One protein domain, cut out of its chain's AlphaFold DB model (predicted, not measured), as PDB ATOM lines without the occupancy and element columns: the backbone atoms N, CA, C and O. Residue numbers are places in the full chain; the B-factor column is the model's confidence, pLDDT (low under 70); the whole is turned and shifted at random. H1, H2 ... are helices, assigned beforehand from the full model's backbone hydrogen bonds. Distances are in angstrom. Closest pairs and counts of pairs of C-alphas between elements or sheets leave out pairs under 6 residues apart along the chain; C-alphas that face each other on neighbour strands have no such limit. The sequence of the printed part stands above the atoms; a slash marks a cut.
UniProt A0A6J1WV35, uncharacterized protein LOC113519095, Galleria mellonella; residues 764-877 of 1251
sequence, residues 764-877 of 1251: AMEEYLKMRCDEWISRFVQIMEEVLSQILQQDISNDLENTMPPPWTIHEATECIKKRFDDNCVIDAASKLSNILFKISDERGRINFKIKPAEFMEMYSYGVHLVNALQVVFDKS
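This is residues 764 to 877 of the 1251 residues of the protein "uncharacterized protein LOC113519095" of Galleria mellonella (UniProt A0A6J1WV35). Four helices, H2, H4, H5 and H6, pack lengthwise into a bundle, each touching two of the others in a ring; H4 is the short one and H5 runs opposite to H4 and H6. The short helix H1 stands crosswise at one end, where H2 and H6 begin, and the small helix H3, touching no helix, lies with its loops toward the other end. The printed part has 114 residues with six named helices, in the order H1 to H6, and no named strand; the class is all helix. The whole is compact, with a radius of gyration of the C-alphas of 14.3 A, and elongated, spanning 46 by 29 by 19 A.

The longest helix is H2, residues 773 to 794. It touches H4, residues 810 to 820, closest at the C-alphas of Glu 785 and Ile 810, 5.1 A apart; they run the same way at a shallow tilt of 32 degrees, only just short of steep. H2 also touches H6, residues 853 to 873, with the C-alphas of Met 784 and Gly 863 closest at 7.3 A, the same way at a shallow tilt of 19 degrees. H5, residues 824 to 840, forms a helical hairpin with H4, opposite ways at 26 degrees, closest at the C-alphas of Lys 818 and Ile 827, 4.9 A apart. H5 and H6 form another, opposite ways at 24 degrees, with the C-alphas of Ala 829 and Leu 866 closest at 4.9 A. H2 and H5 are apart, and so are H4 and H6. H6 is the hub, touching three helices. Its third is H1, residues 764 to 771: they only just touch, with 3 pairs of C-alphas within 8 A, through residue 853 of H6 alone, about perpendicular at 84 degrees; the closest C-alphas, of Leu 769 and Pro 853, are 5.8 A apart. H3, residues 798 to 803, is apart from H4, but only just, at 8.2 A. In H1, H2, H4, H5 and H6 every O i to N i+4 pair is within hydrogen-bond range; in H3 0 of 2 are, and 1 of 3 O i to N i+3 pairs.

H2 is 31.7 A long, from C-alpha 773 at (-32.448, -105.851, -41.274) to C-alpha 794 at (-36.417, -136.484, -48.360). H6 measures 30.5 A, ending at C-alpha 873 (-39.146, -136.273, -35.486). H5 measures 24.2 A, H4 15.2 A, H1 10.4 A and H3 9.4 A.

The C-alphas farthest apart, of Ala 764 and Asn 798, are 48.8 A apart. The printed part has no cut. The link from H5 to H6, residues 841 to 852, is long. Mean pLDDT of the printed part is 92.7; residues 795 to 801 are under 70.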
ATOM      1  N   ALA A 764     -28.693-101.460 -28.283       95.81
ATOM      2  CA  ALA A 764     -27.716-101.540 -29.367       95.81
ATOM      3  C   ALA A 764     -27.986-102.716 -30.327       95.81
ATOM      4  O   ALA A 764     -27.860-102.554 -31.538       95.81
ATOM      5  N   MET A 765     -28.455-103.862 -29.814       96.62
ATOM      6  CA  MET A 765     -28.941-104.977 -30.639       96.62
ATOM      7  C   MET A 765     -30.183-104.562 -31.449       96.62
ATOM      8  O   MET A 765     -30.306-104.930 -32.616       96.62
ATOM      9  N   GLU A 766     -31.082-103.751 -30.879       97.00
ATOM     10  CA  GLU A 766     -32.242-103.207 -31.601       97.00
ATOM     11  C   GLU A 766     -31.832-102.247 -32.735       97.00
ATOM     12  O   GLU A 766     -32.405-102.289 -33.824       97.00
ATOM     13  N   GLU A 767     -30.843-101.380 -32.503       96.06
ATOM     14  CA  GLU A 767     -30.304-100.461 -33.517       96.06
ATOM     15  C   GLU A 767     -29.529-101.200 -34.617       96.06
ATOM     16  O   GLU A 767     -29.715-100.911 -35.801       96.06
ATOM     17  N   TYR A 768     -28.748-102.219 -34.259       95.81
ATOM     18  CA  TYR A 768     -28.031-103.074 -35.205       95.81
ATOM     19  C   TYR A 768     -28.983-103.899 -36.090       95.81
ATOM     20  O   TYR A 768     -28.821-103.948 -37.314       95.81
ATOM     21  N   LEU A 769     -30.049-104.457 -35.501       96.56
ATOM     22  CA  LEU A 769     -31.129-105.122 -36.238       96.56
ATOM     23  C   LEU A 769     -31.869-104.169 -37.191       96.56
ATOM     24  O   LEU A 769     -32.271-104.607 -38.266       96.56
ATOM     25  N   LYS A 770     -32.029-102.880 -36.848       96.44
ATOM     26  CA  LYS A 770     -32.574-101.860 -37.773       96.44
ATOM     27  C   LYS A 770     -31.607-101.536 -38.914       96.44
ATOM     28  O   LYS A 770     -32.062-101.275 -40.022       96.44
ATOM     29  N   MET A 771     -30.298-101.531 -38.650       95.75
ATOM     30  CA  MET A 771     -29.274-101.125 -39.620       95.75
ATOM     31  C   MET A 771     -29.039-102.159 -40.733       95.75
ATOM     32  O   MET A 771     -28.831-101.764 -41.876       95.75
ATOM     33  N   ARG A 772     -29.080-103.459 -40.407       95.88
ATOM     34  CA  ARG A 772     -28.807-104.587 -41.328       95.88
ATOM     35  C   ARG A 772     -30.012-105.534 -41.499       95.88
ATOM     36  O   ARG A 772     -29.854-106.734 -41.709       95.88
ATOM     37  N   CYS A 773     -31.237-105.021 -41.352       95.56
ATOM     38  CA  CYS A 773     -32.448-105.851 -41.274       95.56
ATOM     39  C   CYS A 773     -32.652-106.756 -42.504       95.56
ATOM     40  O   CYS A 773     -33.045-107.914 -42.375       95.56
ATOM     41  N   ASP A 774     -32.336-106.251 -43.695       95.56
ATOM     42  CA  ASP A 774     -32.392-106.978 -44.961       95.56
ATOM     43  C   ASP A 774     -31.379-108.130 -45.043       95.56
ATOM     44  O   ASP A 774     -31.727-109.209 -45.524       95.56
ATOM     45  N   GLU A 775     -30.165-107.947 -44.516       96.19
ATOM     46  CA  GLU A 775     -29.172-109.019 -44.388       96.19
ATOM     47  C   GLU A 775     -29.670-110.131 -43.452       96.19
ATOM     48  O   GLU A 775     -29.624-111.311 -43.812       96.19
ATOM     49  N   TRP A 776     -30.205-109.768 -42.281       96.81
ATOM     50  CA  TRP A 776     -30.690-110.737 -41.293       96.81
ATOM     51  C   TRP A 776     -31.918-111.515 -41.782       96.81
ATOM     52  O   TRP A 776     -31.967-112.735 -41.614       96.81
ATOM     53  N   ILE A 777     -32.868-110.849 -42.454       97.00
ATOM     54  CA  ILE A 777     -33.995-111.509 -43.136       97.00
ATOM     55  C   ILE A 777     -33.471-112.451 -44.223       97.00
ATOM     56  O   ILE A 777     -33.872-113.609 -44.258       97.00
ATOM     57  N   SER A 778     -32.558-111.989 -45.084       96.38
ATOM     58  CA  SER A 778     -32.013-112.790 -46.188       96.38
ATOM     59  C   SER A 778     -31.329-114.068 -45.690       96.38
ATOM     60  O   SER A 778     -31.619-115.161 -46.183       96.38
ATOM     61  N   ARG A 779     -30.485-113.963 -44.651       97.38
ATOM     62  CA  ARG A 779     -29.811-115.119 -44.038       97.38
ATOM     63  C   ARG A 779     -30.797-116.074 -43.359       97.38
ATOM     64  O   ARG A 779     -30.666-117.280 -43.537       97.38
ATOM     65  N   PHE A 780     -31.795-115.564 -42.631       98.06
ATOM     66  CA  PHE A 780     -32.841-116.398 -42.025       98.06
ATOM     67  C   PHE A 780     -33.661-117.152 -43.082       98.06
ATOM     68  O   PHE A 780     -33.813-118.369 -42.990       98.06
ATOM     69  N   VAL A 781     -34.148-116.443 -44.107       97.00
ATOM     70  CA  VAL A 781     -34.951-117.027 -45.190       97.00
ATOM     71  C   VAL A 781     -34.157-118.081 -45.946       97.00
ATOM     72  O   VAL A 781     -34.701-119.149 -46.189       97.00
ATOM     73  N   GLN A 782     -32.875-117.846 -46.252       96.44
ATOM     74  CA  GLN A 782     -32.048-118.855 -46.914       96.44
ATOM     75  C   GLN A 782     -31.962-120.153 -46.093       96.44
ATOM     76  O   GLN A 782     -32.226-121.219 -46.640       96.44
ATOM     77  N   ILE A 783     -31.635-120.068 -44.796       97.75
ATOM     78  CA  ILE A 783     -31.497-121.255 -43.932       97.75
ATOM     79  C   ILE A 783     -32.823-122.026 -43.850       97.75
ATOM     80  O   ILE A 783     -32.834-123.252 -43.950       97.75
ATOM     81  N   MET A 784     -33.945-121.313 -43.695       98.12
ATOM     82  CA  MET A 784     -35.267-121.930 -43.573       98.12
ATOM     83  C   MET A 784     -35.788-122.499 -44.904       98.12
ATOM     84  O   MET A 784     -36.316-123.607 -44.915       98.12
ATOM     85  N   GLU A 785     -35.635-121.795 -46.032       95.69
ATOM     86  CA  GLU A 785     -36.043-122.314 -47.348       95.69
ATOM     87  C   GLU A 785     -35.224-123.543 -47.750       95.69
ATOM     88  O   GLU A 785     -35.789-124.476 -48.319       95.69
ATOM     89  N   GLU A 786     -33.926-123.580 -47.432       95.56
ATOM     90  CA  GLU A 786     -33.052-124.724 -47.709       95.56
ATOM     91  C   GLU A 786     -33.469-125.950 -46.879       95.56
ATOM     92  O   GLU A 786     -33.865-126.963 -47.462       95.56
ATOM     93  N   VAL A 787     -33.527-125.837 -45.544       97.50
ATOM     94  CA  VAL A 787     -33.839-126.985 -44.671       97.50
ATOM     95  C   VAL A 787     -35.274-127.495 -44.823       97.50
ATOM     96  O   VAL A 787     -35.493-128.706 -44.871       97.50
ATOM     97  N   LEU A 788     -36.269-126.608 -44.955       96.88
ATOM     98  CA  LEU A 788     -37.653-127.050 -45.145       96.88
ATOM     99  C   LEU A 788     -37.839-127.680 -46.532       96.88
ATOM    100  O   LEU A 788     -38.538-128.686 -46.645       96.88
ATOM    101  N   SER A 789     -37.166-127.172 -47.575       94.81
ATOM    102  CA  SER A 789     -37.191-127.817 -48.896       94.81
ATOM    103  C   SER A 789     -36.543-129.200 -48.879       94.81
ATOM    104  O   SER A 789     -37.054-130.102 -49.537       94.81
ATOM    105  N   GLN A 790     -35.446-129.385 -48.136       94.75
ATOM    106  CA  GLN A 790     -34.787-130.685 -47.987       94.75
ATOM    107  C   GLN A 790     -35.702-131.696 -47.283       94.75
ATOM    108  O   GLN A 790     -35.914-132.783 -47.811       94.75
ATOM    109  N   ILE A 791     -36.330-131.328 -46.162       94.88
ATOM    110  CA  ILE A 791     -37.269-132.204 -45.431       94.88
ATOM    111  C   ILE A 791     -38.476-132.584 -46.296       94.88
ATOM    112  O   ILE A 791     -38.889-133.743 -46.312       94.88
ATOM    113  N   LEU A 792     -39.025-131.630 -47.054       93.69
ATOM    114  CA  LEU A 792     -40.125-131.895 -47.985       93.69
ATOM    115  C   LEU A 792     -39.699-132.786 -49.171       93.69
ATOM    116  O   LEU A 792     -40.551-133.467 -49.736       93.69
ATOM    117  N   GLN A 793     -38.408-132.813 -49.526       91.94
ATOM    118  CA  GLN A 793     -37.842-133.649 -50.595       91.94
ATOM    119  C   GLN A 793     -37.364-135.038 -50.136       91.94
ATOM    120  O   GLN A 793     -37.323-135.945 -50.964       91.94
ATOM    121  N   GLN A 794     -36.996-135.223 -48.863       87.81
ATOM    122  CA  GLN A 794     -36.417-136.484 -48.360       87.81
ATOM    123  C   GLN A 794     -37.390-137.674 -48.432       87.81
ATOM    124  O   GLN A 794     -36.947-138.794 -48.661       87.81
ATOM    125  N   ASP A 795     -38.696-137.423 -48.307       66.19
ATOM    126  CA  ASP A 795     -39.765-138.412 -48.496       66.19
ATOM    127  C   ASP A 795     -40.913-137.753 -49.281       66.19
ATOM    128  O   ASP A 795     -41.851-137.218 -48.690       66.19
ATOM    129  N   ILE A 796     -40.839-137.704 -50.613       66.50
ATOM    130  CA  ILE A 796     -41.979-137.269 -51.437       66.50
ATOM    131  C   ILE A 796     -42.910-138.470 -51.633       66.50
ATOM    132  O   ILE A 796     -42.679-139.310 -52.502       66.50
ATOM    133  N   SER A 797     -43.990-138.533 -50.851       59.88
ATOM    134  CA  SER A 797     -45.201-139.221 -51.302       59.88
ATOM    135  C   SER A 797     -45.777-138.454 -52.500       59.88
ATOM    136  O   SER A 797     -45.786-137.218 -52.519       59.88
ATOM    137  N   ASN A 798     -46.223-139.183 -53.528       63.19
ATOM    138  CA  ASN A 798     -46.580-138.608 -54.835       63.19
ATOM    139  C   ASN A 798     -47.680-137.528 -54.748       63.19
ATOM    140  O   ASN A 798     -47.792-136.664 -55.615       63.19
ATOM    141  N   ASP A 799     -48.504-137.564 -53.706       65.81
ATOM    142  CA  ASP A 799     -49.671-136.703 -53.527       65.81
ATOM    143  C   ASP A 799     -49.296-135.261 -53.135       65.81
ATOM    144  O   ASP A 799     -49.992-134.306 -53.502       65.81
ATOM    145  N   LEU A 800     -48.141-135.058 -52.485       66.81
ATOM    146  CA  LEU A 800     -47.658-133.716 -52.141       66.81
ATOM    147  C   LEU A 800     -47.113-132.965 -53.371       66.81
ATOM    148  O   LEU A 800     -47.352-131.766 -53.523       66.81
ATOM    149  N   GLU A 801     -46.447-133.670 -54.295       68.25
ATOM    150  CA  GLU A 801     -45.910-133.075 -55.530       68.25
ATOM    151  C   GLU A 801     -47.026-132.563 -56.462       68.25
ATOM    152  O   GLU A 801     -46.856-131.556 -57.152       68.25
ATOM    153  N   ASN A 802     -48.202-133.200 -56.425       72.88
ATOM    154  CA  ASN A 802     -49.382-132.782 -57.185       72.88
ATOM    155  C   ASN A 802     -50.068-131.522 -56.624       72.88
ATOM    156  O   ASN A 802     -50.715-130.797 -57.382       72.88
ATOM    157  N   THR A 803     -49.960-131.257 -55.317       70.88
ATOM    158  CA  THR A 803     -50.699-130.166 -54.655       70.88
ATOM    159  C   THR A 803     -49.896-128.872 -54.561       70.88
ATOM    160  O   THR A 803     -50.441-127.805 -54.847       70.88
ATOM    161  N   MET A 804     -48.605-128.938 -54.216       73.44
ATOM    162  CA  MET A 804     -47.695-127.785 -54.236       73.44
ATOM    163  C   MET A 804     -46.301-128.215 -54.727       73.44
ATOM    164  O   MET A 804     -45.452-128.558 -53.905       73.44
ATOM    165  N   PRO A 805     -46.022-128.196 -56.043       79.19
ATOM    166  CA  PRO A 805     -44.702-128.547 -56.569       79.19
ATOM    167  C   PRO A 805     -43.650-127.456 -56.278       79.19
ATOM    168  O   PRO A 805     -43.976-126.265 -56.311       79.19
ATOM    169  N   PRO A 806     -42.372-127.821 -56.060       83.44
ATOM    170  CA  PRO A 806     -41.295-126.864 -55.799       83.44
ATOM    171  C   PRO A 806     -40.968-125.976 -57.023       83.44
ATOM    172  O   PRO A 806     -41.210-126.366 -58.172       83.44
ATOM    173  N   PRO A 807     -40.338-124.796 -56.832       77.56
ATOM    174  CA  PRO A 807     -39.776-124.284 -55.581       77.56
ATOM    175  C   PRO A 807     -40.806-123.569 -54.700       77.56
ATOM    176  O   PRO A 807     -41.540-122.706 -55.179       77.56
ATOM    177  N   TRP A 808     -40.777-123.877 -53.406       86.50
ATOM    178  CA  TRP A 808     -41.568-123.207 -52.375       86.50
ATOM    179  C   TRP A 808     -40.878-121.933 -51.876       86.50
ATOM    180  O   TRP A 808     -39.653-121.889 -51.769       86.50
ATOM    181  N   THR A 809     -41.662-120.917 -51.521       92.38
ATOM    182  CA  THR A 809     -41.243-119.870 -50.574       92.38
ATOM    183  C   THR A 809     -41.271-120.395 -49.137       92.38
ATOM    184  O   THR A 809     -41.964-121.371 -48.844       92.38
ATOM    185  N   ILE A 810     -40.598-119.713 -48.204       95.69
ATOM    186  CA  ILE A 810     -40.631-120.050 -46.766       95.69
ATOM    187  C   ILE A 810     -42.057-120.230 -46.200       95.69
ATOM    188  O   ILE A 810     -42.289-121.138 -45.401       95.69
ATOM    189  N   HIS A 811     -43.028-119.418 -46.634       94.94
ATOM    190  CA  HIS A 811     -44.427-119.519 -46.197       94.94
ATOM    191  C   HIS A 811     -45.104-120.782 -46.749       94.94
ATOM    192  O   HIS A 811     -45.720-121.538 -46.000       94.94
ATOM    193  N   GLU A 812     -44.966-121.044 -48.052       93.94
ATOM    194  CA  GLU A 812     -45.520-122.244 -48.696       93.94
ATOM    195  C   GLU A 812     -44.892-123.521 -48.125       93.94
ATOM    196  O   GLU A 812     -45.612-124.468 -47.820       93.94
ATOM    197  N   ALA A 813     -43.574-123.525 -47.898       95.56
ATOM    198  CA  ALA A 813     -42.869-124.632 -47.261       95.56
ATOM    199  C   ALA A 813     -43.375-124.872 -45.828       95.56
ATOM    200  O   ALA A 813     -43.638-126.013 -45.456       95.56
ATOM    201  N   THR A 814     -43.590-123.812 -45.043       96.50
ATOM    202  CA  THR A 814     -44.118-123.918 -43.671       96.50
ATOM    203  C   THR A 814     -45.539-124.499 -43.645       96.50
ATOM    204  O   THR A 814     -45.816-125.390 -42.844       96.50
ATOM    205  N   GLU A 815     -46.430-124.078 -44.551       95.25
ATOM    206  CA  GLU A 815     -47.767-124.684 -44.682       95.25
ATOM    207  C   GLU A 815     -47.721-126.124 -45.233       95.25
ATOM    208  O   GLU A 815     -48.558-126.939 -44.849       95.25
ATOM    209  N   CYS A 816     -46.748-126.480 -46.079       94.62
ATOM    210  CA  CYS A 816     -46.547-127.870 -46.509       94.62
ATOM    211  C   CYS A 816     -46.098-128.763 -45.342       94.62
ATOM    212  O   CYS A 816     -46.638-129.849 -45.172       94.62
ATOM    213  N   ILE A 817     -45.168-128.295 -44.500       95.81
ATOM    214  CA  ILE A 817     -44.748-128.990 -43.269       95.81
ATOM    215  C   ILE A 817     -45.952-129.182 -42.331       95.81
ATOM    216  O   ILE A 817     -46.246-130.301 -41.924       95.81
ATOM    217  N   LYS A 818     -46.712-128.117 -42.058       96.50
ATOM    218  CA  LYS A 818     -47.912-128.134 -41.199       96.50
ATOM    219  C   LYS A 818     -48.998-129.126 -41.647       96.50
ATOM    220  O   LYS A 818     -49.742-129.611 -40.806       96.50
ATOM    221  N   LYS A 819     -49.103-129.411 -42.950       94.25
ATOM    222  CA  LYS A 819     -50.050-130.388 -43.529       94.25
ATOM    223  C   LYS A 819     -49.510-131.820 -43.604       94.25
ATOM    224  O   LYS A 819     -50.270-132.724 -43.922       94.25
ATOM    225  N   ARG A 820     -48.204-132.008 -43.403       93.19
ATOM    226  CA  ARG A 820     -47.477-133.260 -43.663       93.19
ATOM    227  C   ARG A 820     -47.151-134.054 -42.396       93.19
ATOM    228  O   ARG A 820     -46.891-135.248 -42.495       93.19
ATOM    229  N   PHE A 821     -47.091-133.399 -41.241       94.38
ATOM    230  CA  PHE A 821     -46.701-134.024 -39.978       94.38
ATOM    231  C   PHE A 821     -47.843-133.970 -38.973       94.38
ATOM    232  O   PHE A 821     -48.267-132.881 -38.604       94.38
ATOM    233  N   ASP A 822     -48.254-135.132 -38.464       95.00
ATOM    234  CA  ASP A 822     -49.266-135.262 -37.403       95.00
ATOM    235  C   ASP A 822     -48.727-134.922 -35.998       95.00
ATOM    236  O   ASP A 822     -49.467-134.896 -35.014       95.00
ATOM    237  N   ASP A 823     -47.418-134.671 -35.872       96.94
ATOM    238  CA  ASP A 823     -46.803-134.281 -34.606       96.94
ATOM    239  C   ASP A 823     -47.284-132.881 -34.191       96.94
ATOM    240  O   ASP A 823     -46.927-131.864 -34.794       96.94
ATOM    241  N   ASN A 824     -48.077-132.827 -33.118       96.44
ATOM    242  CA  ASN A 824     -48.658-131.595 -32.587       96.44
ATOM    243  C   ASN A 824     -47.625-130.488 -32.300       96.44
ATOM    244  O   ASN A 824     -47.962-129.311 -32.419       96.44
ATOM    245  N   CYS A 825     -46.378-130.817 -31.943       96.25
ATOM    246  CA  CYS A 825     -45.331-129.818 -31.729       96.25
ATOM    247  C   CYS A 825     -44.772-129.269 -33.051       96.25
ATOM    248  O   CYS A 825     -44.411-128.091 -33.107       96.25
ATOM    249  N   VAL A 826     -44.737-130.072 -34.120       97.50
ATOM    250  CA  VAL A 826     -44.426-129.592 -35.478       97.50
ATOM    251  C   VAL A 826     -45.576-128.741 -36.028       97.50
ATOM    252  O   VAL A 826     -45.316-127.647 -36.528       97.50
ATOM    253  N   ILE A 827     -46.834-129.176 -35.877       97.06
ATOM    254  CA  ILE A 827     -48.028-128.424 -36.312       97.06
ATOM    255  C   ILE A 827     -48.105-127.061 -35.612       97.06
ATOM    256  O   ILE A 827     -48.313-126.042 -36.274       97.06
ATOM    257  N   ASP A 828     -47.917-127.019 -34.292       97.19
ATOM    258  CA  ASP A 828     -47.940-125.792 -33.490       97.19
ATOM    259  C   ASP A 828     -46.805-124.830 -33.881       97.19
ATOM    260  O   ASP A 828     -47.052-123.656 -34.174       97.19
ATOM    261  N   ALA A 829     -45.565-125.325 -33.978       97.19
ATOM    262  CA  ALA A 829     -44.421-124.506 -34.374       97.19
ATOM    263  C   ALA A 829     -44.550-123.975 -35.815       97.19
ATOM    264  O   ALA A 829     -44.274-122.799 -36.067       97.19
ATOM    265  N   ALA A 830     -45.028-124.803 -36.752       97.81
ATOM    266  CA  ALA A 830     -45.275-124.398 -38.132       97.81
ATOM    267  C   ALA A 830     -46.439-123.402 -38.231       97.81
ATOM    268  O   ALA A 830     -46.339-122.416 -38.954       97.81
ATOM    269  N   SER A 831     -47.512-123.584 -37.456       97.25
ATOM    270  CA  SER A 831     -48.637-122.638 -37.410       97.25
ATOM    271  C   SER A 831     -48.215-121.280 -36.843       97.25
ATOM    272  O   SER A 831     -48.572-120.245 -37.402       97.25
ATOM    273  N   LYS A 832     -47.388-121.257 -35.790       97.44
ATOM    274  CA  LYS A 832     -46.809-120.022 -35.233       97.44
ATOM    275  C   LYS A 832     -45.900-119.307 -36.235       97.44
ATOM    276  O   LYS A 832     -46.034-118.095 -36.408       97.44
ATOM    277  N   LEU A 833     -45.029-120.043 -36.931       97.75
ATOM    278  CA  LEU A 833     -44.170-119.480 -37.977       97.75
ATOM    279  C   LEU A 833     -44.986-118.966 -39.178       97.75
ATOM    280  O   LEU A 833     -44.733-117.865 -39.659       97.75
ATOM    281  N   SER A 834     -46.003-119.708 -39.620       97.31
ATOM    282  CA  SER A 834     -46.914-119.301 -40.696       97.31
ATOM    283  C   SER A 834     -47.664-118.009 -40.341       97.31
ATOM    284  O   SER A 834     -47.629-117.039 -41.097       97.31
ATOM    285  N   ASN A 835     -48.229-117.926 -39.130       96.94
ATOM    286  CA  ASN A 835     -48.958-116.747 -38.657       96.94
ATOM    287  C   ASN A 835     -48.083-115.481 -38.595       96.94
ATOM    288  O   ASN A 835     -48.534-114.407 -39.007       96.94
ATOM    289  N   ILE A 836     -46.831-115.571 -38.117       97.56
ATOM    290  CA  ILE A 836     -45.927-114.408 -38.137       97.56
ATOM    291  C   ILE A 836     -45.481-114.066 -39.562       97.56
ATOM    292  O   ILE A 836     -45.477-112.888 -39.903       97.56
ATOM    293  N   LEU A 837     -45.190-115.060 -40.415       96.94
ATOM    294  CA  LEU A 837     -44.843-114.845 -41.826       96.94
ATOM    295  C   LEU A 837     -45.971-114.130 -42.580       96.94
ATOM    296  O   LEU A 837     -45.697-113.178 -43.306       96.94
ATOM    297  N   PHE A 838     -47.226-114.525 -42.366       96.38
ATOM    298  CA  PHE A 838     -48.401-113.867 -42.941       96.38
ATOM    299  C   PHE A 838     -48.549-112.416 -42.446       96.38
ATOM    300  O   PHE A 838     -48.777-111.508 -43.240       96.38
ATOM    301  N   LYS A 839     -48.337-112.168 -41.145       97.12
ATOM    302  CA  LYS A 839     -48.393-110.832 -40.512       97.12
ATOM    303  C   LYS A 839     -47.313-109.855 -41.010       97.12
ATOM    304  O   LYS A 839     -47.542-108.647 -40.975       97.12
ATOM    305  N   ILE A 840     -46.142-110.344 -41.430       96.56
ATOM    306  CA  ILE A 840     -44.989-109.515 -41.850       96.56
ATOM    307  C   ILE A 840     -44.757-109.483 -43.368       96.56
ATOM    308  O   ILE A 840     -43.869-108.758 -43.823       96.56
ATOM    309  N   SER A 841     -45.507-110.263 -44.147       95.75
ATOM    310  CA  SER A 841     -45.373-110.319 -45.608       95.75
ATOM    311  C   SER A 841     -46.324-109.367 -46.329       95.75
ATOM    312  O   SER A 841     -47.321-108.909 -45.775       95.75
ATOM    313  N   ASP A 842     -46.016-109.070 -47.591       92.25
ATOM    314  CA  ASP A 842     -46.988-108.513 -48.530       92.25
ATOM    315  C   ASP A 842     -48.014-109.574 -48.985       92.25
ATOM    316  O   ASP A 842     -47.862-110.777 -48.755       92.25
ATOM    317  N   GLU A 843     -49.038-109.129 -49.716       85.75
ATOM    318  CA  GLU A 843     -50.077-109.963 -50.350       85.75
ATOM    319  C   GLU A 843     -49.524-110.994 -51.365       85.75
ATOM    320  O   GLU A 843     -50.278-111.755 -51.968       85.75
ATOM    321  N   ARG A 844     -48.204-111.010 -51.594       81.62
ATOM    322  CA  ARG A 844     -47.482-111.889 -52.522       81.62
ATOM    323  C   ARG A 844     -46.522-112.834 -51.785       81.62
ATOM    324  O   ARG A 844     -45.677-113.448 -52.440       81.62
ATOM    325  N   GLY A 845     -46.628-112.932 -50.456       82.44
ATOM    326  CA  GLY A 845     -45.810-113.805 -49.610       82.44
ATOM    327  C   GLY A 845     -44.364-113.334 -49.421       82.44
ATOM    328  O   GLY A 845     -43.502-114.138 -49.072       82.44
ATOM    329  N   ARG A 846     -44.057-112.056 -49.686       89.56
ATOM    330  CA  ARG A 846     -42.712-111.492 -49.512       89.56
ATOM    331  C   ARG A 846     -42.605-110.779 -48.174       89.56
ATOM    332  O   ARG A 846     -43.272-109.767 -47.972       89.56
ATOM    333  N   ILE A 847     -41.710-111.247 -47.308       95.31
ATOM    334  CA  ILE A 847     -41.397-110.589 -46.031       95.31
ATOM    335  C   ILE A 847     -40.993-109.129 -46.285       95.31
ATOM    336  O   ILE A 847     -40.111-108.835 -47.095       95.31
ATOM    337  N   ASN A 848     -41.646-108.207 -45.584       94.31
ATOM    338  CA  ASN A 848     -41.409-106.779 -45.712       94.31
ATOM    339  C   ASN A 848     -40.115-106.379 -44.984       94.31
ATOM    340  O   ASN A 848     -40.020-106.489 -43.764       94.31
ATOM    341  N   PHE A 849     -39.146-105.819 -45.714       91.25
ATOM    342  CA  PHE A 849     -37.878-105.317 -45.157       91.25
ATOM    343  C   PHE A 849     -38.032-104.202 -44.100       91.25
ATOM    344  O   PHE A 849     -37.058-103.835 -43.453       91.25
ATOM    345  N   LYS A 850     -39.242-103.651 -43.912       93.38
ATOM    346  CA  LYS A 850     -39.586-102.667 -42.866       93.38
ATOM    347  C   LYS A 850     -40.168-103.307 -41.592       93.38
ATOM    348  O   LYS A 850     -40.857-102.629 -40.829       93.38
ATOM    349  N   ILE A 851     -39.928-104.602 -41.378       96.75
ATOM    350  CA  ILE A 851     -40.249-105.329 -40.142       96.75
ATOM    351  C   ILE A 851     -39.610-104.653 -38.914       96.75
ATOM    352  O   ILE A 851     -38.500-104.121 -38.990       96.75
ATOM    353  N   LYS A 852     -40.285-104.661 -37.758       97.44
ATOM    354  CA  LYS A 852     -39.659-104.191 -36.509       97.44
ATOM    355  C   LYS A 852     -38.688-105.260 -35.988       97.44
ATOM    356  O   LYS A 852     -39.014-106.442 -36.074       97.44
ATOM    357  N   PRO A 853     -37.573-104.900 -35.329       97.62
ATOM    358  CA  PRO A 853     -36.664-105.874 -34.716       97.62
ATOM    359  C   PRO A 853     -37.354-106.898 -33.802       97.62
ATOM    360  O   PRO A 853     -37.015-108.074 -33.839       97.62
ATOM    361  N   ALA A 854     -38.371-106.488 -33.035       97.06
ATOM    362  CA  ALA A 854     -39.156-107.405 -32.206       97.06
ATOM    363  C   ALA A 854     -39.964-108.433 -33.029       97.06
ATOM    364  O   ALA A 854     -40.069-109.589 -32.632       97.06
ATOM    365  N   GLU A 855     -40.493-108.036 -34.190       97.44
ATOM    366  CA  GLU A 855     -41.230-108.912 -35.115       97.44
ATOM    367  C   GLU A 855     -40.270-109.855 -35.863       97.44
ATOM    368  O   GLU A 855     -40.592-111.021 -36.078       97.44
ATOM    369  N   PHE A 856     -39.050-109.393 -36.172       97.75
ATOM    370  CA  PHE A 856     -37.972-110.249 -36.680       97.75
ATOM    371  C   PHE A 856     -37.537-111.297 -35.643       97.75
ATOM    372  O   PHE A 856     -37.405-112.470 -35.980       97.75
ATOM    373  N   MET A 857     -37.363-110.910 -34.375       97.88
ATOM    374  CA  MET A 857     -36.997-111.843 -33.301       97.88
ATOM    375  C   MET A 857     -38.132-112.822 -32.947       97.88
ATOM    376  O   MET A 857     -37.857-113.962 -32.565       97.88
ATOM    377  N   GLU A 858     -39.397-112.428 -33.136       97.62
ATOM    378  CA  GLU A 858     -40.559-113.329 -33.091       97.62
ATOM    379  C   GLU A 858     -40.503-114.370 -34.227       97.62
ATOM    380  O   GLU A 858     -40.544-115.572 -33.958       97.62
ATOM    381  N   MET A 859     -40.294-113.933 -35.477       98.00
ATOM    382  CA  MET A 859     -40.103-114.820 -36.635       98.00
ATOM    383  C   MET A 859     -38.922-115.784 -36.447       98.00
ATOM    384  O   MET A 859     -39.074-116.992 -36.639       98.00
ATOM    385  N   TYR A 860     -37.768-115.274 -36.015       98.19
ATOM    386  CA  TYR A 860     -36.587-116.078 -35.710       98.19
ATOM    387  C   TYR A 860     -36.879-117.119 -34.614       98.19
ATOM    388  O   TYR A 860     -36.504-118.285 -34.750       98.19
ATOM    389  N   SER A 861     -37.608-116.733 -33.557       97.69
ATOM    390  CA  SER A 861     -37.984-117.641 -32.465       97.69
ATOM    391  C   SER A 861     -38.849-118.807 -32.940       97.69
ATOM    392  O   SER A 861     -38.567-119.947 -32.571       97.69
ATOM    393  N   TYR A 862     -39.868-118.562 -33.771       98.19
ATOM    394  CA  TYR A 862     -40.702-119.647 -34.298       98.19
ATOM    395  C   TYR A 862     -39.970-120.484 -35.366       98.19
ATOM    396  O   TYR A 862     -40.198-121.689 -35.439       98.19
ATOM    397  N   GLY A 863     -39.017-119.907 -36.109       98.19
ATOM    398  CA  GLY A 863     -38.115-120.660 -36.992       98.19
ATOM    399  C   GLY A 863     -37.241-121.665 -36.234       98.19
ATOM    400  O   GLY A 863     -37.239-122.852 -36.557       98.19
ATOM    401  N   VAL A 864     -36.571-121.224 -35.161       98.12
ATOM    402  CA  VAL A 864     -35.805-122.115 -34.266       98.12
ATOM    403  C   VAL A 864     -36.712-123.150 -33.595       98.12
ATOM    404  O   VAL A 864     -36.337-124.315 -33.486       98.12
ATOM    405  N   HIS A 865     -37.918-122.759 -33.170       97.81
ATOM    406  CA  HIS A 865     -38.884-123.687 -32.581       97.81
ATOM    407  C   HIS A 865     -39.288-124.799 -33.561       97.81
ATOM    408  O   HIS A 865     -39.341-125.961 -33.151       97.81
ATOM    409  N   LEU A 866     -39.522-124.464 -34.835       98.19
ATOM    410  CA  LEU A 866     -39.873-125.424 -35.879       98.19
ATOM    411  C   LEU A 866     -38.710-126.369 -36.202       98.19
ATOM    412  O   LEU A 866     -38.912-127.579 -36.244       98.19
ATOM    413  N   VAL A 867     -37.485-125.850 -36.350       98.12
ATOM    414  CA  VAL A 867     -36.282-126.682 -36.542       98.12
ATOM    415  C   VAL A 867     -36.079-127.638 -35.359       98.12
ATOM    416  O   VAL A 867     -35.825-128.821 -35.572       98.12
ATOM    417  N   ASN A 868     -36.271-127.175 -34.121       97.25
ATOM    418  CA  ASN A 868     -36.170-128.026 -32.931       97.25
ATOM    419  C   ASN A 868     -37.278-129.094 -32.859       97.25
ATOM    420  O   ASN A 868     -37.001-130.216 -32.446       97.25
ATOM    421  N   ALA A 869     -38.515-128.777 -33.260       97.69
ATOM    422  CA  ALA A 869     -39.604-129.758 -33.323       97.69
ATOM    423  C   ALA A 869     -39.325-130.825 -34.397       97.69
ATOM    424  O   ALA A 869     -39.401-132.022 -34.129       97.69
ATOM    425  N   LEU A 870     -38.890-130.398 -35.585       97.25
ATOM    426  CA  LEU A 870     -38.500-131.295 -36.672       97.25
ATOM    427  C   LEU A 870     -37.289-132.165 -36.297       97.25
ATOM    428  O   LEU A 870     -37.264-133.333 -36.666       97.25
ATOM    429  N   GLN A 871     -36.327-131.676 -35.504       96.88
ATOM    430  CA  GLN A 871     -35.233-132.507 -34.973       96.88
ATOM    431  C   GLN A 871     -35.706-133.640 -34.045       96.88
ATOM    432  O   GLN A 871     -35.033-134.664 -33.976       96.88
ATOM    433  N   VAL A 872     -36.838-133.491 -33.344       96.50
ATOM    434  CA  VAL A 872     -37.403-134.563 -32.497       96.50
ATOM    435  C   VAL A 872     -38.046-135.666 -33.344       96.50
ATOM    436  O   VAL A 872     -37.971-136.835 -32.970       96.50
ATOM    437  N   VAL A 873     -38.625-135.313 -34.497       96.44
ATOM    438  CA  VAL A 873     -39.146-136.273 -35.486       96.44
ATOM    439  C   VAL A 873     -38.002-136.917 -36.286       96.44
ATOM    440  O   VAL A 873     -38.000-138.123 -36.524       96.44
ATOM    441  N   PHE A 874     -36.984-136.132 -36.648       94.88
ATOM    442  CA  PHE A 874     -35.834-136.538 -37.458       94.88
ATOM    443  C   PHE A 874     -34.529-136.563 -36.645       94.88
ATOM    444  O   PHE A 874     -33.572-135.851 -36.962       94.88
ATOM    445  N   ASP A 875     -34.467-137.458 -35.652       88.44
ATOM    446  CA  ASP A 875     -33.386-137.673 -34.654       88.44
ATOM    447  C   ASP A 875     -31.941-137.807 -35.230       88.44
ATOM    448  O   ASP A 875     -30.968-137.923 -34.479       88.44
ATOM    449  N   LYS A 876     -31.774-137.850 -36.564       92.56
ATOM    450  CA  LYS A 876     -30.503-138.042 -37.295       92.56
ATOM    451  C   LYS A 876     -30.320-137.171 -38.554       92.56
ATOM    452  O   LYS A 876     -29.370-137.408 -39.293       92.56
ATOM    453  N   SER A 877     -31.192-136.198 -38.833       96.06
ATOM    454  CA  SER A 877     -31.048-135.356 -40.036       96.06
ATOM    455  C   SER A 877     -29.874-134.373 -39.902       96.06
ATOM    456  O   SER A 877     -29.883-133.489 -39.042       96.06
TER     457      SER A 877